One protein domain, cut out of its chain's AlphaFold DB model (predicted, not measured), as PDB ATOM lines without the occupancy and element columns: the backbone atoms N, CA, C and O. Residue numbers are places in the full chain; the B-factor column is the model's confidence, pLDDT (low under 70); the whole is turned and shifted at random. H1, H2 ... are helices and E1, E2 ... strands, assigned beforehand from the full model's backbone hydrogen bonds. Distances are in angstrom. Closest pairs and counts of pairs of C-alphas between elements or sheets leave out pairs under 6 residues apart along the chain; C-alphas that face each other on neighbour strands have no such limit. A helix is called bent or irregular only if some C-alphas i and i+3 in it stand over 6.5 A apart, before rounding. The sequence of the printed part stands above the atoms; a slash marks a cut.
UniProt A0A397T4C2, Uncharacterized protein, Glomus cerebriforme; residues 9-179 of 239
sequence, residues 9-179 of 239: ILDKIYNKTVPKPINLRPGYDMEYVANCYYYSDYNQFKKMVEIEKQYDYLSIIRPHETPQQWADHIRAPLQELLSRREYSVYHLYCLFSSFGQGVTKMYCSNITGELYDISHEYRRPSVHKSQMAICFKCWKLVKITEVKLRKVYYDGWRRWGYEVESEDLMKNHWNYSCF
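Overview. This is residues 9 to 179 of the 239 residues of an uncharacterized protein of Glomus cerebriforme (UniProt A0A397T4C2). A small sheet, E2 E5 E6, has H5 over it and is grazed by H3 and by one end of the long helix H2, whose other end lies toward the hairpin E3 E4, at the far end of the longest axis. A second small sheet, E1 E8 E7, makes a separate part, with none of the five helices on it. The printed part has 171 residues with five named helices and eight named strands, in the order E1 H1 H2 H3 H4 E2 E3 E4 E5 E6 E7 E8 H5; each sheet is antiparallel. The class is mixed, helices and strands, with under half of the residues in named elements. The whole is compact, with a radius of gyration of the C-alphas of 17.0 A and spans of 53 by 37 by 32 A.

Arrangement. E1, residues 9 to 11, is antiparallel to E8, residues 159 to 164, with N 10 and O 162 2.9 A apart. E8 forms a hairpin with E7, residues 150 to 154, where N 152 and O 161 are 2.8 A apart. H1, residues 30 to 37, and H2, residues 42 to 59, form a helical hairpin and only just touch, with 3 pairs of C-alphas within 8 A, the closest being Tyr 37 and Phe 45 at 6.7 A; the tilt is steep, 40 degrees. H2 also only just touches H4, residues 75 to 83, with 3 such pairs, the closest being Leu 58 and Leu 78 at 7.4 A. E5, residues 132 to 135, is between E2, residues 94 to 96, and E6, residues 141 to 143, with N 95 to O 134 at 3.0 A and N 133 to O 142 at 2.8 A; E5 and E6 are a hairpin. H2, with residues 55 to 59, and H3, residues 67 to 73, with residues 67 to 71, only graze this sheet. E3, residues 106 to 108, and E4, residues 115 to 117, are a hairpin, with N 107 to O 116 at 2.9 A. H5, residues 168 to 176, is irregular, C-alphas 169 and 172 being 8.0 A apart; its height over the sheet E2 E5 E6 is 9.7 A. Every O i to N i+4 pair is within hydrogen-bond range in H1, H2, H3 and H4, and 3 of 5 in H5.

Along the chain. E1 begins at C-alpha 9, (167.667, 234.049, 146.496). H2 is 25.4 A long, E8 16.3 A and H5 13.4 A, ending at C-alpha 176, (172.270, 254.179, 128.790).

Size, cuts and confidence. The C-alphas farthest apart are those of Ile 111 and Tyr 176, 57.5 A. The printed part has no cut; the links E1 to H1 and E4 to E5 are long. Mean pLDDT of the printed part is 75.6, with 55 residues under 70, among them residues 9 to 40 and 152 to 167.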
ATOM      1  N   ILE A   9     167.824 234.061 145.029       52.72
ATOM      2  CA  ILE A   9     167.667 234.049 146.496       52.72
ATOM      3  C   ILE A   9     169.002 233.752 147.179       52.72
ATOM      4  O   ILE A   9     169.619 232.730 146.892       52.72
ATOM      5  N   LEU A  10     169.438 234.609 148.108       51.38
ATOM      6  CA  LEU A  10     170.668 234.398 148.889       51.38
ATOM      7  C   LEU A  10     170.328 234.108 150.356       51.38
ATOM      8  O   LEU A  10     169.782 234.986 151.021       51.38
ATOM      9  N   ASP A  11     170.678 232.928 150.878       45.81
ATOM     10  CA  ASP A  11     170.402 232.512 152.266       45.81
ATOM     11  C   ASP A  11     171.662 232.490 153.162       45.81
ATOM     12  O   ASP A  11     172.774 232.175 152.742       45.81
ATOM     13  N   LYS A  12     171.486 232.831 154.443       40.88
ATOM     14  CA  LYS A  12     172.525 232.974 155.474       40.88
ATOM     15  C   LYS A  12     173.060 231.628 155.994       40.88
ATOM     16  O   LYS A  12     174.208 231.592 156.432       40.88
ATOM     17  N   ILE A  13     172.271 230.548 155.944       42.84
ATOM     18  CA  ILE A  13     172.704 229.185 156.331       42.84
ATOM     19  C   ILE A  13     173.582 228.558 155.232       42.84
ATOM     20  O   ILE A  13     174.603 227.950 155.536       42.84
ATOM     21  N   TYR A  14     173.262 228.818 153.962       43.75
ATOM     22  CA  TYR A  14     174.012 228.355 152.784       43.75
ATOM     23  C   TYR A  14     175.452 228.913 152.711       43.75
ATOM     24  O   TYR A  14     176.382 228.238 152.278       43.75
ATOM     25  N   ASN A  15     175.673 230.127 153.227       41.12
ATOM     26  CA  ASN A  15     176.988 230.787 153.285       41.12
ATOM     27  C   ASN A  15     177.950 230.217 154.355       41.12
ATOM     28  O   ASN A  15     179.040 230.761 154.538       41.12
ATOM     29  N   LYS A  16     177.560 229.183 155.122       38.19
ATOM     30  CA  LYS A  16     178.473 228.488 156.054       38.19
ATOM     31  C   LYS A  16     179.265 227.358 155.385       38.19
ATOM     32  O   LYS A  16     180.357 227.052 155.847       38.19
ATOM     33  N   THR A  17     178.742 226.761 154.314       34.34
ATOM     34  CA  THR A  17     179.370 225.665 153.544       34.34
ATOM     35  C   THR A  17     179.967 226.121 152.211       34.34
ATOM     36  O   THR A  17     180.696 225.363 151.574       34.34
ATOM     37  N   VAL A  18     179.693 227.359 151.795       33.78
ATOM     38  CA  VAL A  18     180.241 228.007 150.596       33.78
ATOM     39  C   VAL A  18     180.901 229.321 151.039       33.78
ATOM     40  O   VAL A  18     180.312 230.009 151.876       33.78
ATOM     41  N   PRO A  19     182.109 229.682 150.551       30.03
ATOM     42  CA  PRO A  19     182.800 230.898 150.977       30.03
ATOM     43  C   PRO A  19     181.898 232.132 150.890       30.03
ATOM     44  O   PRO A  19     181.159 232.294 149.916       30.03
ATOM     45  N   LYS A  20     181.968 233.006 151.907       34.75
ATOM     46  CA  LYS A  20     181.193 234.256 151.958       34.75
ATOM     47  C   LYS A  20     181.334 235.006 150.624       34.75
ATOM     48  O   LYS A  20     182.467 235.248 150.204       34.75
ATOM     49  N   PRO A  21     180.227 235.423 149.986       36.81
ATOM     50  CA  PRO A  21     180.313 236.164 148.743       36.81
ATOM     51  C   PRO A  21     180.963 237.517 149.023       36.81
ATOM     52  O   PRO A  21     180.419 238.338 149.765       36.81
ATOM     53  N   ILE A  22     182.120 237.754 148.416       31.53
ATOM     54  CA  ILE A  22     182.763 239.069 148.344       31.53
ATOM     55  C   ILE A  22     182.002 239.861 147.270       31.53
ATOM     56  O   ILE A  22     182.524 240.106 146.195       31.53
ATOM     57  N   ASN A  23     180.724 240.156 147.532       36.19
ATOM     58  CA  ASN A  23     179.752 240.697 146.577       36.19
ATOM     59  C   ASN A  23     179.561 239.865 145.273       36.19
ATOM     60  O   ASN A  23     180.460 239.239 144.733       36.19
ATOM     61  N   LEU A  24     178.333 239.901 144.735       43.31
ATOM     62  CA  LEU A  24     177.944 239.520 143.362       43.31
ATOM     63  C   LEU A  24     177.725 238.021 143.037       43.31
ATOM     64  O   LEU A  24     178.616 237.321 142.574       43.31
ATOM     65  N   ARG A  25     176.440 237.627 143.100       49.50
ATOM     66  CA  ARG A  25     175.771 236.464 142.461       49.50
ATOM     67  C   ARG A  25     176.116 235.059 142.973       49.50
ATOM     68  O   ARG A  25     176.715 234.260 142.255       49.50
ATOM     69  N   PRO A  26     175.595 234.664 144.138       44.28
ATOM     70  CA  PRO A  26     175.211 233.271 144.315       44.28
ATOM     71  C   PRO A  26     174.158 232.961 143.247       44.28
ATOM     72  O   PRO A  26     173.192 233.709 143.108       44.28
ATOM     73  N   GLY A  27     174.381 231.930 142.433       46.03
ATOM     74  CA  GLY A  27     173.343 231.436 141.532       46.03
ATOM     75  C   GLY A  27     172.069 231.163 142.328       46.03
ATOM     76  O   GLY A  27     172.135 230.873 143.524       46.03
ATOM     77  N   TYR A  28     170.905 231.262 141.686       54.22
ATOM     78  CA  TYR A  28     169.733 230.643 142.291       54.22
ATOM     79  C   TYR A  28     170.088 229.173 142.555       54.22
ATOM     80  O   TYR A  28     170.775 228.542 141.741       54.22
ATOM     81  N   ASP A  29     169.672 228.662 143.703       58.94
ATOM     82  CA  ASP A  29     169.888 227.269 144.046       58.94
ATOM     83  C   ASP A  29     169.149 226.396 143.021       58.94
ATOM     84  O   ASP A  29     167.942 226.568 142.818       58.94
ATOM     85  N   MET A  30     169.859 225.499 142.330       68.81
ATOM     86  CA  MET A  30     169.211 224.558 141.410       68.81
ATOM     87  C   MET A  30     168.197 223.697 142.161       68.81
ATOM     88  O   MET A  30     167.219 223.285 141.550       68.81
ATOM     89  N   GLU A  31     168.352 223.522 143.475       63.00
ATOM     90  CA  GLU A  31     167.368 222.928 144.376       63.00
ATOM     91  C   GLU A  31     166.138 223.832 144.582       63.00
ATOM     92  O   GLU A  31     165.009 223.349 144.634       63.00
ATOM     93  N   TYR A  32     166.305 225.157 144.645       63.50
ATOM     94  CA  TYR A  32     165.177 226.097 144.698       63.50
ATOM     95  C   TYR A  32     164.378 226.075 143.393       63.50
ATOM     96  O   TYR A  32     163.152 225.972 143.413       63.50
ATOM     97  N   VAL A  33     165.064 226.120 142.249       63.69
ATOM     98  CA  VAL A  33     164.388 226.004 140.952       63.69
ATOM     99  C   VAL A  33     163.828 224.607 140.752       63.69
ATOM    100  O   VAL A  33     162.705 224.500 140.275       63.69
ATOM    101  N   ALA A  34     164.515 223.556 141.202       64.06
ATOM    102  CA  ALA A  34     163.941 222.222 141.264       64.06
ATOM    103  C   ALA A  34     162.626 222.285 142.027       64.06
ATOM    104  O   ALA A  34     161.617 221.998 141.422       64.06
ATOM    105  N   ASN A  35     162.576 222.784 143.263       62.66
ATOM    106  CA  ASN A  35     161.333 222.881 144.038       62.66
ATOM    107  C   ASN A  35     160.211 223.675 143.340       62.66
ATOM    108  O   ASN A  35     159.043 223.310 143.466       62.66
ATOM    109  N   CYS A  36     160.533 224.721 142.573       59.75
ATOM    110  CA  CYS A  36     159.538 225.435 141.763       59.75
ATOM    111  C   CYS A  36     159.006 224.611 140.575       59.75
ATOM    112  O   CYS A  36     157.854 224.791 140.189       59.75
ATOM    113  N   TYR A  37     159.826 223.736 139.988       55.69
ATOM    114  CA  TYR A  37     159.507 222.958 138.782       55.69
ATOM    115  C   TYR A  37     159.176 221.474 139.056       55.69
ATOM    116  O   TYR A  37     158.558 220.822 138.212       55.69
ATOM    117  N   TYR A  38     159.528 220.948 140.236       50.84
ATOM    118  CA  TYR A  38     159.437 219.538 140.649       50.84
ATOM    119  C   TYR A  38     157.998 219.030 140.600       50.84
ATOM    120  O   TYR A  38     157.751 217.847 140.412       50.84
ATOM    121  N   TYR A  39     157.041 219.947 140.719       50.59
ATOM    122  CA  TYR A  39     155.617 219.652 140.697       50.59
ATOM    123  C   TYR A  39     155.031 219.460 139.284       50.59
ATOM    124  O   TYR A  39     153.818 219.310 139.174       50.59
ATOM    125  N   SER A  40     155.840 219.456 138.209       58.66
ATOM    126  CA  SER A  40     155.321 219.363 136.829       58.66
ATOM    127  C   SER A  40     155.966 218.300 135.923       58.66
ATOM    128  O   SER A  40     155.218 217.505 135.362       58.66
ATOM    129  N   ASP A  41     157.301 218.229 135.781       71.38
ATOM    130  CA  ASP A  41     157.987 217.211 134.952       71.38
ATOM    131  C   ASP A  41     159.512 217.155 135.232       71.38
ATOM    132  O   ASP A  41     160.250 218.108 134.960       71.38
ATOM    133  N   TYR A  42     160.016 216.020 135.740       75.38
ATOM    134  CA  TYR A  42     161.449 215.813 136.012       75.38
ATOM    135  C   TYR A  42     162.316 215.852 134.743       75.38
ATOM    136  O   TYR A  42     163.431 216.377 134.772       75.38
ATOM    137  N   ASN A  43     161.818 215.349 133.609       80.56
ATOM    138  CA  ASN A  43     162.569 215.356 132.352       80.56
ATOM    139  C   ASN A  43     162.749 216.783 131.829       80.56
ATOM    140  O   ASN A  43     163.823 217.143 131.337       80.56
ATOM    141  N   GLN A  44     161.723 217.623 131.988       78.56
ATOM    142  CA  GLN A  44     161.807 219.041 131.657       78.56
ATOM    143  C   GLN A  44     162.836 219.763 132.537       78.56
ATOM    144  O   GLN A  44     163.631 220.554 132.025       78.56
ATOM    145  N   PHE A  45     162.872 219.450 133.836       78.88
ATOM    146  CA  PHE A  45     163.886 219.980 134.747       78.88
ATOM    147  C   PHE A  45     165.300 219.538 134.347       78.88
ATOM    148  O   PHE A  45     166.195 220.375 134.236       78.88
ATOM    149  N   LYS A  46     165.502 218.250 134.047       83.19
ATOM    150  CA  LYS A  46     166.800 217.729 133.594       83.19
ATOM    151  C   LYS A  46     167.278 218.429 132.319       83.19
ATOM    152  O   LYS A  46     168.427 218.859 132.249       83.19
ATOM    153  N   LYS A  47     166.386 218.620 131.340       86.38
ATOM    154  CA  LYS A  47     166.689 219.373 130.112       86.38
ATOM    155  C   LYS A  47     167.089 220.817 130.412       86.38
ATOM    156  O   LYS A  47     168.028 221.331 129.814       86.38
ATOM    157  N   MET A  48     166.389 221.470 131.334       84.62
ATOM    158  CA  MET A  48     166.714 222.829 131.757       84.62
ATOM    159  C   MET A  48     168.100 222.907 132.412       84.62
ATOM    160  O   MET A  48     168.877 223.792 132.061       84.62
ATOM    161  N   VAL A  49     168.448 221.958 133.287       84.38
ATOM    162  CA  VAL A  49     169.784 221.886 133.906       84.38
ATOM    163  C   VAL A  49     170.873 221.704 132.851       84.38
ATOM    164  O   VAL A  49     171.927 222.326 132.944       84.38
ATOM    165  N   GLU A  50     170.628 220.890 131.827       89.94
ATOM    166  CA  GLU A  50     171.601 220.685 130.754       89.94
ATOM    167  C   GLU A  50     171.841 221.962 129.937       89.94
ATOM    168  O   GLU A  50     172.982 222.294 129.617       89.94
ATOM    169  N   ILE A  51     170.789 222.749 129.688       89.50
ATOM    170  CA  ILE A  51     170.927 224.079 129.081       89.50
ATOM    171  C   ILE A  51     171.757 224.993 129.993       89.50
ATOM    172  O   ILE A  51     172.671 225.658 129.512       89.50
ATOM    173  N   GLU A  52     171.505 225.013 131.306       88.12
ATOM    174  CA  GLU A  52     172.329 225.792 132.246       88.12
ATOM    175  C   GLU A  52     173.810 225.413 132.163       88.12
ATOM    176  O   GLU A  52     174.651 226.302 132.043       88.12
ATOM    177  N   LYS A  53     174.133 224.112 132.134       90.81
ATOM    178  CA  LYS A  53     175.515 223.622 132.002       90.81
ATOM    179  C   LYS A  53     176.185 224.107 130.715       90.81
ATOM    180  O   LYS A  53     177.362 224.458 130.752       90.81
ATOM    181  N   GLN A  54     175.466 224.162 129.593       94.38
ATOM    182  CA  GLN A  54     176.015 224.664 128.326       94.38
ATOM    183  C   GLN A  54     176.361 226.154 128.400       94.38
ATOM    184  O   GLN A  54     177.450 226.558 127.990       94.38
ATOM    185  N   TYR A  55     175.476 226.977 128.967       93.38
ATOM    186  CA  TYR A  55     175.779 228.394 129.179       93.38
ATOM    187  C   TYR A  55     176.915 228.566 130.184       93.38
ATOM    188  O   TYR A  55     177.820 229.363 129.953       93.38
ATOM    189  N   ASP A  56     176.913 227.799 131.271       91.88
ATOM    190  CA  ASP A  56     177.964 227.858 132.276       91.88
ATOM    191  C   ASP A  56     179.316 227.415 131.704       91.88
ATOM    192  O   ASP A  56     180.328 228.037 132.011       91.88
ATOM    193  N   TYR A  57     179.351 226.451 130.786       94.44
ATOM    194  CA  TYR A  57     180.565 226.101 130.053       94.44
ATOM    195  C   TYR A  57     181.095 227.278 129.219       94.44
ATOM    196  O   TYR A  57     182.269 227.630 129.326       94.44
ATOM    197  N   LEU A  58     180.225 227.944 128.449       95.62
ATOM    198  CA  LEU A  58     180.597 229.141 127.682       95.62
ATOM    199  C   LEU A  58     180.960 230.328 128.584       95.62
ATOM    200  O   LEU A  58     181.695 231.225 128.186       95.62
ATOM    201  N   SER A  59     180.442 230.368 129.806       93.75
ATOM    202  CA  SER A  59     180.697 231.465 130.733       93.75
ATOM    203  C   SER A  59     182.140 231.500 131.253       93.75
ATOM    204  O   SER A  59     182.592 232.553 131.706       93.75
ATOM    205  N   ILE A  60     182.855 230.374 131.186       94.50
ATOM    206  CA  ILE A  60     184.187 230.217 131.770       94.50
ATOM    207  C   ILE A  60     185.219 230.959 130.927       94.50
ATOM    208  O   ILE A  60     185.499 230.597 129.785       94.50
ATOM    209  N   ILE A  61     185.851 231.961 131.536       94.56
ATOM    210  CA  ILE A  61     187.069 232.561 130.996       94.56
ATOM    211  C   ILE A  61     188.230 231.633 131.343       94.56
ATOM    212  O   ILE A  61     188.454 231.315 132.518       94.56
ATOM    213  N   ARG A  62     188.969 231.185 130.327       93.56
ATOM    214  CA  ARG A  62     190.092 230.263 130.530       93.56
ATOM    215  C   ARG A  62     191.242 230.952 131.271       93.56
ATOM    216  O   ARG A  62     191.395 232.174 131.190       93.56
ATOM    217  N   PRO A  63     192.109 230.193 131.968       90.19
ATOM    218  CA  PRO A  63     193.359 230.746 132.470       90.19
ATOM    219  C   PRO A  63     194.123 231.448 131.340       90.19
ATOM    220  O   PRO A  63     194.261 230.898 130.252       90.19
ATOM    221  N   HIS A  64     194.602 232.665 131.607       89.31
ATOM    222  CA  HIS A  64     195.344 233.521 130.663       89.31
ATOM    223  C   HIS A  64     194.542 234.092 129.483       89.31
ATOM    224  O   HIS A  64     195.104 234.816 128.665       89.31
ATOM    225  N   GLU A  65     193.236 233.847 129.418       94.12
ATOM    226  CA  GLU A  65     192.365 234.463 128.428       94.12
ATOM    227  C   GLU A  65     191.877 235.840 128.898       94.12
ATOM    228  O   GLU A  65     191.420 236.023 130.030       94.12
ATOM    229  N   THR A  66     191.964 236.840 128.023       95.12
ATOM    230  CA  THR A  66     191.382 238.157 128.304       95.12
ATOM    231  C   THR A  66     189.862 238.128 128.108       95.12
ATOM    232  O   THR A  66     189.367 237.392 127.255       95.12
ATOM    233  N   PRO A  67     189.083 238.982 128.798       94.62
ATOM    234  CA  PRO A  67     187.639 239.063 128.569       94.62
ATOM    235  C   PRO A  67     187.248 239.333 127.109       94.62
ATOM    236  O   PRO A  67     186.181 238.904 126.680       94.62
ATOM    237  N   GLN A  68     188.097 240.030 126.347       95.25
ATOM    238  CA  GLN A  68     187.861 240.293 124.928       95.25
ATOM    239  C   GLN A  68     188.031 239.027 124.084       95.25
ATOM    240  O   GLN A  68     187.128 238.686 123.328       95.25
ATOM    241  N   GLN A  69     189.130 238.292 124.275       96.38
ATOM    242  CA  GLN A  69     189.337 236.994 123.622       96.38
ATOM    243  C   GLN A  69     188.230 236.002 123.983       96.38
ATOM    244  O   GLN A  69     187.701 235.334 123.095       96.38
ATOM    245  N   TRP A  70     187.822 235.985 125.257       96.56
ATOM    246  CA  TRP A  70     186.664 235.224 125.710       96.56
ATOM    247  C   TRP A  70     185.421 235.564 124.884       96.56
ATOM    248  O   TRP A  70     184.817 234.689 124.269       96.56
ATOM    249  N   ALA A  71     185.083 236.851 124.797       95.69
ATOM    250  CA  ALA A  71     183.909 237.311 124.069       95.69
ATOM    251  C   ALA A  71     183.918 236.974 122.580       95.69
ATOM    252  O   ALA A  71     182.857 236.724 122.003       95.69
ATOM    253  N   ASP A  72     185.093 236.978 121.962       94.88
ATOM    254  CA  ASP A  72     185.229 236.644 120.554       94.88
ATOM    255  C   ASP A  72     185.097 235.135 120.317       94.88
ATOM    256  O   ASP A  72     184.409 234.744 119.371       94.88
ATOM    257  N   HIS A  73     185.636 234.285 121.200       94.12
ATOM    258  CA  HIS A  73     185.534 232.834 121.026       94.12
ATOM    259  C   HIS A  73     184.126 232.289 121.300       94.12
ATOM    260  O   HIS A  73     183.683 231.370 120.612       94.12
ATOM    261  N   ILE A  74     183.394 232.841 122.275       95.12
ATOM    262  CA  ILE A  74     182.063 232.318 122.628       95.12
ATOM    263  C   ILE A  74     180.951 232.819 121.714       95.12
ATOM    264  O   ILE A  74     179.824 232.341 121.813       95.12
ATOM    265  N   ARG A  75     181.230 233.795 120.843       93.81
ATOM    266  CA  ARG A  75     180.195 234.458 120.042       93.81
ATOM    267  C   ARG A  75     179.419 233.462 119.181       93.81
ATOM    268  O   ARG A  75     178.196 233.439 119.260       93.81
ATOM    269  N   ALA A  76     180.120 232.632 118.409       94.38
ATOM    270  CA  ALA A  76     179.498 231.630 117.544       94.38
ATOM    271  C   ALA A  76     178.689 230.567 118.323       94.38
ATOM    272  O   ALA A  76     177.494 230.442 118.050       94.38
ATOM    273  N   PRO A  77     179.249 229.861 119.329       96.25
ATOM    274  CA  PRO A  77     178.480 228.853 120.064       96.25
ATOM    275  C   PRO A  77     177.314 229.459 120.859       96.25
ATOM    276  O   PRO A  77     176.241 228.867 120.943       96.25
ATOM    277  N   LEU A  78     177.460 230.675 121.393       94.81
ATOM    278  CA  LEU A  78     176.362 231.355 122.079       94.81
ATOM    279  C   LEU A  78     175.230 231.740 121.110       94.81
ATOM    280  O   LEU A  78     174.056 231.625 121.458       94.81
ATOM    281  N   GLN A  79     175.555 232.184 119.892       93.00
ATOM    282  CA  GLN A  79     174.552 232.449 118.853       93.00
ATOM    283  C   GLN A  79     173.783 231.183 118.465       93.00
ATOM    284  O   GLN A  79     172.566 231.244 118.284       93.00
ATOM    285  N   GLU A  80     174.471 230.045 118.387       95.25
ATOM    286  CA  GLU A  80     173.855 228.752 118.109       95.25
ATOM    287  C   GLU A  80     172.820 228.376 119.180       95.25
ATOM    288  O   GLU A  80     171.659 228.134 118.838       95.25
ATOM    289  N   LEU A  81     173.176 228.440 120.468       93.38
ATOM    290  CA  LEU A  81     172.232 228.181 121.569       93.38
ATOM    291  C   LEU A  81     171.000 229.098 121.511       93.38
ATOM    292  O   LEU A  81     169.854 228.653 121.630       93.38
ATOM    293  N   LEU A  82     171.220 230.393 121.261       90.12
ATOM    294  CA  LEU A  82     170.136 231.369 121.155       90.12
ATOM    295  C   LEU A  82     169.213 231.092 119.959       90.12
ATOM    296  O   LEU A  82     168.000 231.294 120.068       90.12
ATOM    297  N   SER A  83     169.763 230.614 118.837       92.12
ATOM    298  CA  SER A  83     169.004 230.257 117.629       92.12
ATOM    299  C   SER A  83     168.112 229.030 117.830       92.12
ATOM    300  O   SER A  83     166.973 229.011 117.358       92.12
ATOM    301  N   ARG A  84     168.582 228.060 118.624       92.75
ATOM    302  CA  ARG A  84     167.830 226.864 119.034       92.75
ATOM    303  C   ARG A  84     166.741 227.174 120.063       92.75
ATOM    304  O   ARG A  84     165.942 226.304 120.395       92.75
ATOM    305  N   ARG A  85     166.671 228.425 120.538       86.69
ATOM    306  CA  ARG A  85     165.771 228.890 121.608       86.69
ATOM    307  C   ARG A  85     165.990 228.150 122.933       86.69
ATOM    308  O   ARG A  85     165.078 228.052 123.753       86.69
ATOM    309  N   GLU A  86     167.204 227.660 123.150       88.50
ATOM    310  CA  GLU A  86     167.634 227.011 124.384       88.50
ATOM    311  C   GLU A  86     168.134 228.104 125.325       88.50
ATOM    312  O   GLU A  86     169.285 228.519 125.255       88.50
ATOM    313  N   TYR A  87     167.242 228.663 126.142       83.81
ATOM    314  CA  TYR A  87     167.566 229.802 127.003       83.81
ATOM    315  C   TYR A  87     167.888 229.358 128.426       83.81
ATOM    316  O   TYR A  87     167.062 228.714 129.071       83.81
ATOM    317  N   SER A  88     169.040 229.790 128.939       84.19
ATOM    318  CA  SER A  88     169.330 229.734 130.373       84.19
ATOM    319  C   SER A  88     168.417 230.702 131.135       84.19
ATOM    320  O   SER A  88     168.169 231.839 130.717       84.19
ATOM    321  N   VAL A  89     167.922 230.236 132.276       77.38
ATOM    322  CA  VAL A  89     167.227 231.014 133.297       77.38
ATOM    323  C   VAL A  89     168.170 232.026 133.940       77.38
ATOM    324  O   VAL A  89     167.759 233.154 134.211       77.38
ATOM    325  N   TYR A  90     169.425 231.648 134.190       77.06
ATOM    326  CA  TYR A  90     170.393 232.533 134.839       77.06
ATOM    327  C   TYR A  90     170.962 233.578 133.877       77.06
ATOM    328  O   TYR A  90     170.935 234.778 134.161       77.06
ATOM    329  N   HIS A  91     171.411 233.146 132.701       82.19
ATOM    330  CA  HIS A  91     172.019 233.999 131.677       82.19
ATOM    331  C   HIS A  91     170.968 234.616 130.751       82.19
ATOM    332  O   HIS A  91     171.159 234.744 129.554       82.19
ATOM    333  N   LEU A  92     169.821 235.007 131.300       80.19
ATOM    334  CA  LEU A  92     168.604 235.292 130.539       80.19
ATOM    335  C   LEU A  92     168.728 236.421 129.500       80.19
ATOM    336  O   LEU A  92     168.066 236.404 128.456       80.19
ATOM    337  N   TYR A  93     169.535 237.428 129.828       80.06
ATOM    338  CA  TYR A  93     169.714 238.652 129.040       80.06
ATOM    339  C   TYR A  93     171.173 238.902 128.631       80.06
ATOM    340  O   TYR A  93     171.471 239.804 127.837       80.06
ATOM    341  N   CYS A  94     172.087 238.135 129.209       86.94
ATOM    342  CA  CYS A  94     173.518 238.240 129.005       86.94
ATOM    343  C   CYS A  94     174.210 237.011 129.581       86.94
ATOM    344  O   CYS A  94     173.673 236.372 130.486       86.94
ATOM    345  N   LEU A  95     175.418 236.746 129.097       91.00
ATOM    346  CA  LEU A  95     176.276 235.710 129.648       91.00
ATOM    347  C   LEU A  95     177.266 236.340 130.620       91.00
ATOM    348  O   LEU A  95     178.040 237.213 130.227       91.00
ATOM    349  N   PHE A  96     177.239 235.917 131.877       88.69
ATOM    350  CA  PHE A  96     178.151 236.404 132.911       88.69
ATOM    351  C   PHE A  96     179.486 235.690 132.840       88.69
ATOM    352  O   PHE A  96     179.497 234.481 132.713       88.69
ATOM    353  N   SER A  97     180.604 236.397 132.980       91.62
ATOM    354  CA  SER A  97     181.914 235.751 133.045       91.62
ATOM    355  C   SER A  97     182.076 234.963 134.343       91.62
ATOM    356  O   SER A  97     181.829 235.498 135.432       91.62
ATOM    357  N   SER A  98     182.570 233.739 134.234       91.00
ATOM    358  CA  SER A  98     182.812 232.823 135.341       91.00
ATOM    359  C   SER A  98     184.217 232.203 135.275       91.00
ATOM    360  O   SER A  98     184.973 232.418 134.324       91.00
ATOM    361  N   PHE A  99     184.602 231.498 136.333       88.12
ATOM    362  CA  PHE A  99     185.846 230.750 136.440       88.12
ATOM    363  C   PHE A  99     185.632 229.452 137.221       88.12
ATOM    364  O   PHE A  99     184.698 229.324 138.018       88.12
ATOM    365  N   GLY A 100     186.547 228.504 137.028       86.31
ATOM    366  CA  GLY A 100     186.426 227.162 137.588       86.31
ATOM    367  C   GLY A 100     185.492 226.283 136.757       86.31
ATOM    368  O   GLY A 100     185.200 226.593 135.606       86.31
ATOM    369  N   GLN A 101     185.056 225.168 137.335       81.38
ATOM    370  CA  GLN A 101     184.174 224.207 136.678       81.38
ATOM    371  C   GLN A 101     182.850 224.110 137.430       81.38
ATOM    372  O   GLN A 101     182.811 224.236 138.655       81.38
ATOM    373  N   GLY A 102     181.772 223.871 136.686       78.94
ATOM    374  CA  GLY A 102     180.516 223.445 137.284       78.94
ATOM    375  C   GLY A 102     180.659 222.013 137.790       78.94
ATOM    376  O   GLY A 102     181.257 221.176 137.117       78.94
ATOM    377  N   VAL A 103     180.118 221.726 138.968       77.62
ATOM    378  CA  VAL A 103     180.220 220.412 139.608       77.62
ATOM    379  C   VAL A 103     178.827 219.820 139.719       77.62
ATOM    380  O   VAL A 103     177.955 220.406 140.353       77.62
ATOM    381  N   THR A 104     178.621 218.643 139.134       77.31
ATOM    382  CA  THR A 104     177.422 217.828 139.378       77.31
ATOM    383  C   THR A 104     177.855 216.596 140.150       77.31
ATOM    384  O   THR A 104     178.829 215.950 139.765       77.31
ATOM    385  N   LYS A 105     177.166 216.268 141.242       77.56
ATOM    386  CA  LYS A 105     177.423 215.010 141.942       77.56
ATOM    387  C   LYS A 105     176.860 213.843 141.135       77.56
ATOM    388  O   LYS A 105     175.764 213.930 140.575       77.56
ATOM    389  N   MET A 106     177.624 212.760 141.104       81.06
ATOM    390  CA  MET A 106     177.244 211.504 140.471       81.06
ATOM    391  C   MET A 106     176.959 210.466 141.548       81.06
ATOM    392  O   MET A 106     177.661 210.413 142.558       81.06
ATOM    393  N   TYR A 107     175.936 209.652 141.323       78.56
ATOM    394  CA  TYR A 107     175.525 208.588 142.226       78.56
ATOM    395  C   TYR A 107     175.508 207.268 141.481       78.56
ATOM    396  O   TYR A 107     175.095 207.208 140.326       78.56
ATOM    397  N   CYS A 108     175.967 206.218 142.156       77.69
ATOM    398  CA  CYS A 108     175.869 204.860 141.654       77.69
ATOM    399  C   CYS A 108     174.529 204.269 142.093       77.69
ATOM    400  O   CYS A 108     174.183 204.302 143.276       77.69
ATOM    401  N   SER A 109     173.766 203.742 141.142       75.94
ATOM    402  CA  SER A 109     172.569 202.965 141.431       75.94
ATOM    403  C   SER A 109     172.964 201.650 142.098       75.94
ATOM    404  O   SER A 109     173.644 200.824 141.496       75.94
ATOM    405  N   ASN A 110     172.476 201.407 143.315       79.12
ATOM    406  CA  ASN A 110     172.702 200.134 144.012       79.12
ATOM    407  C   ASN A 110     172.044 198.932 143.303       79.12
ATOM    408  O   ASN A 110     172.324 197.793 143.656       79.12
ATOM    409  N   ILE A 111     171.146 199.187 142.344       81.00
ATOM    410  CA  ILE A 111     170.379 198.164 141.625       81.00
ATOM    411  C   ILE A 111     171.024 197.858 140.271       81.00
ATOM    412  O   ILE A 111     171.191 196.695 139.919       81.00
ATOM    413  N   THR A 112     171.379 198.893 139.507       82.88
ATOM    414  CA  THR A 112     171.892 198.746 138.132       82.88
ATOM    415  C   THR A 112     173.407 198.910 138.030       82.88
ATOM    416  O   THR A 112     173.984 198.563 137.007       82.88
ATOM    417  N   GLY A 113     174.069 199.444 139.061       79.56
ATOM    418  CA  GLY A 113     175.492 199.804 139.025       79.56
ATOM    419  C   GLY A 113     175.805 201.023 138.148       79.56
ATOM    420  O   GLY A 113     176.965 201.404 138.007       79.56
ATOM    421  N   GLU A 114     174.789 201.644 137.547       81.56
ATOM    422  CA  GLU A 114     174.959 202.783 136.650       81.56
ATOM    423  C   GLU A 114     175.173 204.083 137.423       81.56
ATOM    424  O   GLU A 114     174.553 204.333 138.461       81.56
ATOM    425  N   LEU A 115     176.030 204.939 136.869       78.94
ATOM    426  CA  LEU A 115     176.239 206.292 137.355       78.94
ATOM    427  C   LEU A 115     175.201 207.237 136.746       78.94
ATOM    428  O   LEU A 115     175.136 207.389 135.527       78.94
ATOM    429  N   TYR A 116     174.445 207.931 137.591       76.62
ATOM    430  CA  TYR A 116     173.526 208.988 137.171       76.62
ATOM    431  C   TYR A 116     173.847 210.313 137.865       76.62
ATOM    432  O   TYR A 116     174.406 210.351 138.964       76.62
ATOM    433  N   ASP A 117     173.519 211.421 137.198       77.38
ATOM    434  CA  ASP A 117     173.738 212.766 137.715       77.38
ATOM    435  C   ASP A 117     172.539 213.250 138.537       77.38
ATOM    436  O   ASP A 117     171.382 213.089 138.143       77.38
ATOM    437  N   ILE A 118     172.797 213.874 139.688       75.69
ATOM    438  CA  ILE A 118     171.736 214.535 140.452       75.69
ATOM    439  C   ILE A 118     171.642 215.986 139.996       75.69
ATOM    440  O   ILE A 118     172.335 216.873 140.494       75.69
ATOM    441  N   SER A 119     170.761 216.233 139.025       74.56
ATOM    442  CA  SER A 119     170.648 217.531 138.349       74.56
ATOM    443  C   SER A 119     170.344 218.703 139.297       74.56
ATOM    444  O   SER A 119     170.797 219.817 139.049       74.56
ATOM    445  N   HIS A 120     169.620 218.478 140.401       70.19
ATOM    446  CA  HIS A 120     169.327 219.530 141.385       70.19
ATOM    447  C   HIS A 120     170.505 219.848 142.318       70.19
ATOM    448  O   HIS A 120     170.515 220.910 142.926       70.19
ATOM    449  N   GLU A 121     171.527 218.989 142.386       75.19
ATOM    450  CA  GLU A 121     172.765 219.250 143.132       75.19
ATOM    451  C   GLU A 121     173.849 219.928 142.278       75.19
ATOM    452  O   GLU A 121     174.996 220.072 142.718       75.19
ATOM    453  N   TYR A 122     173.517 220.336 141.049       79.06
ATOM    454  CA  TYR A 122     174.447 221.047 140.182       79.06
ATOM    455  C   TYR A 122     174.905 222.368 140.813       79.06
ATOM    456  O   TYR A 122     174.107 223.258 141.112       79.06
ATOM    457  N   ARG A 123     176.223 222.510 140.970       78.06
ATOM    458  CA  ARG A 123     176.890 223.725 141.438       78.06
ATOM    459  C   ARG A 123     177.546 224.434 140.267       78.06
ATOM    460  O   ARG A 123     178.356 223.845 139.555       78.06
ATOM    461  N   ARG A 124     177.235 225.715 140.108       81.94
ATOM    462  CA  ARG A 124     177.766 226.547 139.027       81.94
ATOM    463  C   ARG A 124     179.243 226.911 139.210       81.94
ATOM    464  O   ARG A 124     179.722 226.957 140.347       81.94
ATOM    465  N   PRO A 125     179.934 227.270 138.114       85.56
ATOM    466  CA  PRO A 125     181.201 227.984 138.180       85.56
ATOM    467  C   PRO A 125     181.104 229.276 139.006       85.56
ATOM    468  O   PRO A 125     180.049 229.905 139.121       85.56
ATOM    469  N   SER A 126     182.236 229.695 139.563       82.31
ATOM    470  CA  SER A 126     182.323 230.906 140.383       82.31
ATOM    471  C   SER A 126     182.392 232.162 139.516       82.31
ATOM    472  O   SER A 126     182.858 232.119 138.382       82.31
ATOM    473  N   VAL A 127     181.963 233.313 140.032       80.19
ATOM    474  CA  VAL A 127     181.993 234.573 139.267       80.19
ATOM    475  C   VAL A 127     183.427 235.004 138.986       80.19
ATOM    476  O   VAL A 127     184.233 235.138 139.903       80.19
ATOM    477  N   HIS A 128     183.754 235.265 137.719       86.44
ATOM    478  CA  HIS A 128     185.105 235.668 137.345       86.44
ATOM    479  C   HIS A 128     185.455 237.034 137.946       86.44
ATOM    480  O   HIS A 128     184.642 237.960 137.937       86.44
ATOM    481  N   LYS A 129     186.705 237.199 138.393       86.06
ATOM    482  CA  LYS A 129     187.217 238.439 139.011       86.06
ATOM    483  C   LYS A 129     187.060 239.690 138.140       86.06
ATOM    484  O   LYS A 129     186.992 240.805 138.648       86.06
ATOM    485  N   SER A 130     186.996 239.521 136.818       86.50
ATOM    486  CA  SER A 130     186.751 240.629 135.890       86.50
ATOM    487  C   SER A 130     185.327 241.179 135.993       86.50
ATOM    488  O   SER A 130     185.122 242.321 135.594       86.50
ATOM    489  N   GLN A 131     184.367 240.426 136.551       87.00
ATOM    490  CA  GLN A 131     182.949 240.795 136.669       87.00
ATOM    491  C   GLN A 131     182.383 241.318 135.342       87.00
ATOM    492  O   GLN A 131     181.700 242.340 135.292       87.00
ATOM    493  N   MET A 132     182.738 240.655 134.247       90.62
ATOM    494  CA  MET A 132     182.302 241.027 132.909       90.62
ATOM    495  C   MET A 132     181.063 240.226 132.519       90.62
ATOM    496  O   MET A 132     180.752 239.186 133.094       90.62
ATOM    497  N   ALA A 133     180.335 240.713 131.529       90.81
ATOM    498  CA  ALA A 133     179.247 239.984 130.903       90.81
ATOM    499  C   ALA A 133     179.109 240.387 129.439       90.81
ATOM    500  O   ALA A 133     179.466 241.505 129.071       90.81
ATOM    501  N   ILE A 134     178.543 239.511 128.616       91.94
ATOM    502  CA  ILE A 134     178.196 239.820 127.227       91.94
ATOM    503  C   ILE A 134     176.701 240.030 127.123       91.94
ATOM    504  O   ILE A 134     175.920 239.115 127.370       91.94
ATOM    505  N   CYS A 135     176.293 241.226 126.711       89.56
ATOM    506  CA  CYS A 135     174.887 241.516 126.471       89.56
ATOM    507  C   CYS A 135     174.377 240.780 125.225       89.56
ATOM    508  O   CYS A 135     174.891 241.010 124.134       89.56
ATOM    509  N   PHE A 136     173.296 240.004 125.337       87.31
ATOM    510  CA  PHE A 136     172.729 239.284 124.181       87.31
ATOM    511  C   PHE A 136     172.104 240.196 123.132       87.31
ATOM    512  O   PHE A 136     171.932 239.811 121.980       87.31
ATOM    513  N   LYS A 137     171.765 241.427 123.518       86.12
ATOM    514  CA  LYS A 137     171.144 242.390 122.613       86.12
ATOM    515  C   LYS A 137     172.157 243.131 121.748       86.12
ATOM    516  O   LYS A 137     171.913 243.318 120.562       86.12
ATOM    517  N   CYS A 138     173.251 243.604 122.341       88.69
ATOM    518  CA  CYS A 138     174.226 244.439 121.636       88.69
ATOM    519  C   CYS A 138     175.585 243.763 121.419       88.69
ATOM    520  O   CYS A 138     176.442 244.364 120.777       88.69
ATOM    521  N   TRP A 139     175.790 242.552 121.952       90.12
ATOM    522  CA  TRP A 139     177.030 241.769 121.859       90.12
ATOM    523  C   TRP A 139     178.280 242.468 122.401       90.12
ATOM    524  O   TRP A 139     179.405 242.059 122.117       90.12
ATOM    525  N   LYS A 140     178.089 243.519 123.206       91.19
ATOM    526  CA  LYS A 140     179.174 244.232 123.872       91.19
ATOM    527  C   LYS A 140     179.477 243.605 125.219       91.19
ATOM    528  O   LYS A 140     178.572 243.159 125.930       91.19
ATOM    529  N   LEU A 141     180.755 243.664 125.566       92.00
ATOM    530  CA  LEU A 141     181.230 243.437 126.915       92.00
ATOM    531  C   LEU A 141     180.762 244.557 127.842       92.00
ATOM    532  O   LEU A 141     180.823 245.743 127.511       92.00
ATOM    533  N   VAL A 142     180.292 244.160 129.014       89.00
ATOM    534  CA  VAL A 142     179.721 245.033 130.031       89.00
ATOM    535  C   VAL A 142     180.358 244.685 131.362       89.00
ATOM    536  O   VAL A 142     180.331 243.530 131.780       89.00
ATOM    537  N   LYS A 143     180.903 245.690 132.045       88.19
ATOM    538  CA  LYS A 143     181.308 245.549 133.440       88.19
ATOM    539  C   LYS A 143     180.048 245.538 134.304       88.19
ATOM    540  O   LYS A 143     179.268 246.489 134.273       88.19
ATOM    541  N   ILE A 144     179.844 244.462 135.050       81.75
ATOM    542  CA  ILE A 144     178.748 244.354 136.006       81.75
ATOM    543  C   ILE A 144     179.066 245.245 137.201       81.75
ATOM    544  O   ILE A 144     180.138 245.146 137.797       81.75
ATOM    545  N   THR A 145     178.131 246.128 137.532       71.81
ATOM    546  CA  THR A 145     178.217 246.976 138.718       71.81
ATOM    547  C   THR A 145     177.677 246.238 139.931       71.81
ATOM    548  O   THR A 145     176.731 245.456 139.820       71.81
ATOM    549  N   GLU A 146     178.242 246.520 141.099       68.12
ATOM    550  CA  GLU A 146     177.662 246.069 142.357       68.12
ATOM    551  C   GLU A 146     176.272 246.680 142.550       68.12
ATOM    552  O   GLU A 146     176.075 247.885 142.398       68.12
ATOM    553  N   VAL A 147     175.295 245.829 142.862       67.88
ATOM    554  CA  VAL A 147     173.916 246.236 143.135       67.88
ATOM    555  C   VAL A 147     173.623 245.976 144.600       67.88
ATOM    556  O   VAL A 147     173.913 244.898 145.125       67.88
ATOM    557  N   LYS A 148     173.012 246.961 145.262       68.12
ATOM    558  CA  LYS A 148     172.516 246.799 146.627       68.12
ATOM    559  C   LYS A 148     171.402 245.753 146.638       68.12
ATOM    560  O   LYS A 148     170.350 245.949 146.039       68.12
ATOM    561  N   LEU A 149     171.638 244.659 147.350       68.12
ATOM    562  CA  LEU A 149     170.689 243.561 147.474       68.12
ATOM    563  C   LEU A 149     169.462 243.961 148.302       68.12
ATOM    564  O   LEU A 149     169.585 244.670 149.307       68.12
ATOM    565  N   ARG A 150     168.279 243.455 147.928       68.56
ATOM    566  CA  ARG A 150     167.049 243.650 148.709       68.56
ATOM    567  C   ARG A 150     166.837 242.477 149.652       68.56
ATOM    568  O   ARG A 150     166.719 241.345 149.208       68.56
ATOM    569  N   LYS A 151     166.744 242.736 150.954       71.00
ATOM    570  CA  LYS A 151     166.420 241.705 151.946       71.00
ATOM    571  C   LYS A 151     164.912 241.412 151.923       71.00
ATOM    572  O   LYS A 151     164.121 242.345 152.027       71.00
ATOM    573  N   VAL A 152     164.526 240.147 151.794       69.31
ATOM    574  CA  VAL A 152     163.130 239.687 151.703       69.31
ATOM    575  C   VAL A 152     162.928 238.477 152.611       69.31
ATOM    576  O   VAL A 152     163.824 237.644 152.750       69.31
ATOM    577  N   TYR A 153     161.777 238.397 153.274       68.94
ATOM    578  CA  TYR A 153     161.399 237.230 154.068       68.94
ATOM    579  C   TYR A 153     160.588 236.259 153.207       68.94
ATOM    580  O   TYR A 153     159.656 236.672 152.523       68.94
ATOM    581  N   TYR A 154     160.963 234.982 153.228       61.09
ATOM    582  CA  TYR A 154     160.305 233.925 152.468       61.09
ATOM    583  C   TYR A 154     159.464 233.066 153.405       61.09
ATOM    584  O   TYR A 154     160.007 232.193 154.083       61.09
ATOM    585  N   ASP A 155     158.146 233.279 153.411       58.84
ATOM    586  CA  ASP A 155     157.211 232.593 154.318       58.84
ATOM    587  C   ASP A 155     157.262 231.067 154.182       58.84
ATOM    588  O   ASP A 155     157.337 230.357 155.184       58.84
ATOM    589  N   GLY A 156     157.326 230.550 152.948       61.09
ATOM    590  CA  GLY A 156     157.420 229.103 152.699       61.09
ATOM    591  C   GLY A 156     158.704 228.464 153.240       61.09
ATOM    592  O   GLY A 156     158.756 227.262 153.462       61.09
ATOM    593  N   TRP A 157     159.736 229.275 153.475       53.47
ATOM    594  CA  TRP A 157     161.058 228.848 153.936       53.47
ATOM    595  C   TRP A 157     161.344 229.341 155.361       53.47
ATOM    596  O   TRP A 157     162.429 229.083 155.888       53.47
ATOM    597  N   ARG A 158     160.391 230.087 155.947       63.75
ATOM    598  CA  ARG A 158     160.444 230.788 157.237       63.75
ATOM    599  C   ARG A 158     161.779 231.493 157.514       63.75
ATOM    600  O   ARG A 158     162.243 231.528 158.654       63.75
ATOM    601  N   ARG A 159     162.415 232.070 156.483       62.94
ATOM    602  CA  ARG A 159     163.766 232.652 156.581       62.94
ATOM    603  C   ARG A 159     163.935 233.936 155.773       62.94
ATOM    604  O   ARG A 159     163.230 234.180 154.797       62.94
ATOM    605  N   TRP A 160     164.914 234.749 156.171       61.03
ATOM    606  CA  TRP A 160     165.335 235.930 155.415       61.03
ATOM    607  C   TRP A 160     166.318 235.537 154.316       61.03
ATOM    608  O   TRP A 160     167.363 234.963 154.611       61.03
ATOM    609  N   GLY A 161     166.017 235.925 153.083       62.59
ATOM    610  CA  GLY A 161     166.943 235.873 151.962       62.59
ATOM    611  C   GLY A 161     167.226 237.259 151.387       62.59
ATOM    612  O   GLY A 161     166.624 238.258 151.789       62.59
ATOM    613  N   TYR A 162     168.144 237.327 150.432       65.75
ATOM    614  CA  TYR A 162     168.343 238.511 149.600       65.75
ATOM    615  C   TYR A 162     167.913 238.229 148.164       65.75
ATOM    616  O   TYR A 162     168.204 237.157 147.649       65.75
ATOM    617  N   GLU A 163     167.235 239.187 147.541       65.06
ATOM    618  CA  GLU A 163     166.811 239.157 146.146       65.06
ATOM    619  C   GLU A 163     167.688 240.076 145.296       65.06
ATOM    620  O   GLU A 163     167.976 241.216 145.682       65.06
ATOM    621  N   VAL A 164     168.059 239.584 144.116       67.19
ATOM    622  CA  VAL A 164     168.556 240.399 143.006       67.19
ATOM    623  C   VAL A 164     168.015 239.844 141.698       67.19
ATOM    624  O   VAL A 164     168.007 238.628 141.486       67.19
ATOM    625  N   GLU A 165     167.539 240.718 140.820       67.12
ATOM    626  CA  GLU A 165     167.153 240.312 139.475       67.12
ATOM    627  C   GLU A 165     168.369 240.398 138.552       67.12
ATOM    628  O   GLU A 165     169.224 241.279 138.690       67.12
ATOM    629  N   SER A 166     168.452 239.493 137.571       65.12
ATOM    630  CA  SER A 166     169.455 239.617 136.502       65.12
ATOM    631  C   SER A 166     169.333 240.966 135.793       65.12
ATOM    632  O   SER A 166     170.329 241.475 135.269       65.12
ATOM    633  N   GLU A 167     168.134 241.561 135.849       65.31
ATOM    634  CA  GLU A 167     167.863 242.882 135.328       65.31
ATOM    635  C   GLU A 167     168.676 243.979 136.051       65.31
ATOM    636  O   GLU A 167     169.410 244.771 135.449       65.31
ATOM    637  N   ASP A 168     168.636 243.982 137.378       72.31
ATOM    638  CA  ASP A 168     169.287 245.024 138.170       72.31
ATOM    639  C   ASP A 168     170.801 245.086 137.932       72.31
ATOM    640  O   ASP A 168     171.401 246.163 137.939       72.31
ATOM    641  N   LEU A 169     171.417 243.940 137.637       72.31
ATOM    642  CA  LEU A 169     172.859 243.803 137.440       72.31
ATOM    643  C   LEU A 169     173.363 244.411 136.121       72.31
ATOM    644  O   LEU A 169     174.562 244.643 135.966       72.31
ATOM    645  N   MET A 170     172.466 244.666 135.168       73.31
ATOM    646  CA  MET A 170     172.771 245.291 133.876       73.31
ATOM    647  C   MET A 170     172.012 246.597 133.641       73.31
ATOM    648  O   MET A 170     172.143 247.203 132.573       73.31
ATOM    649  N   LYS A 171     171.245 247.059 134.629       75.25
ATOM    650  CA  LYS A 171     170.333 248.201 134.523       75.25
ATOM    651  C   LYS A 171     170.982 249.440 133.905       75.25
ATOM    652  O   LYS A 171     170.442 250.026 132.970       75.25
ATOM    653  N   ASN A 172     172.193 249.787 134.343       74.56
ATOM    654  CA  ASN A 172     172.952 250.908 133.781       74.56
ATOM    655  C   ASN A 172     173.300 250.696 132.302       74.56
ATOM    656  O   ASN A 172     173.164 251.605 131.482       74.56
ATOM    657  N   HIS A 173     173.718 249.485 131.932       82.00
ATOM    658  CA  HIS A 173     174.031 249.176 130.544       82.00
ATOM    659  C   HIS A 173     172.796 249.316 129.654       82.00
ATOM    660  O   HIS A 173     172.873 249.989 128.620       82.00
ATOM    661  N   TRP A 174     171.659 248.738 130.043       76.38
ATOM    662  CA  TRP A 174     170.450 248.818 129.226       76.38
ATOM    663  C   TRP A 174     169.885 250.218 129.119       76.38
ATOM    664  O   TRP A 174     169.571 250.631 128.004       76.38
ATOM    665  N   ASN A 175     169.831 250.958 130.224       72.94
ATOM    666  CA  ASN A 175     169.256 252.298 130.226       72.94
ATOM    667  C   ASN A 175     170.074 253.280 129.379       72.94
ATOM    668  O   ASN A 175     169.499 254.161 128.745       72.94
ATOM    669  N   TYR A 176     171.403 253.122 129.324       69.38
ATOM    670  CA  TYR A 176     172.270 254.179 128.790       69.38
ATOM    671  C   TYR A 176     173.151 253.796 127.603       69.38
ATOM    672  O   TYR A 176     173.614 254.690 126.893       69.38
ATOM    673  N   SER A 177     173.421 252.512 127.356       72.31
ATOM    674  CA  SER A 177     174.456 252.105 126.385       72.31
ATOM    675  C   SER A 177     174.032 251.009 125.409       72.31
ATOM    676  O   SER A 177     174.515 250.993 124.277       72.31
ATOM    677  N   CYS A 178     173.080 250.154 125.784       79.00
ATOM    678  CA  CYS A 178     172.625 249.042 124.950       79.00
ATOM    679  C   CYS A 178     171.917 249.506 123.664       79.00
ATOM    680  O   CYS A 178     172.030 248.863 122.623       79.00
ATOM    681  N   PHE A 179     171.223 250.649 123.711       65.06
ATOM    682  CA  PHE A 179     170.487 251.212 122.569       65.06
ATOM    683  C   PHE A 179     171.274 252.251 121.757       65.06
ATOM    684  O   PHE A 179     170.869 252.583 120.642       65.06
TER     685      PHE A 179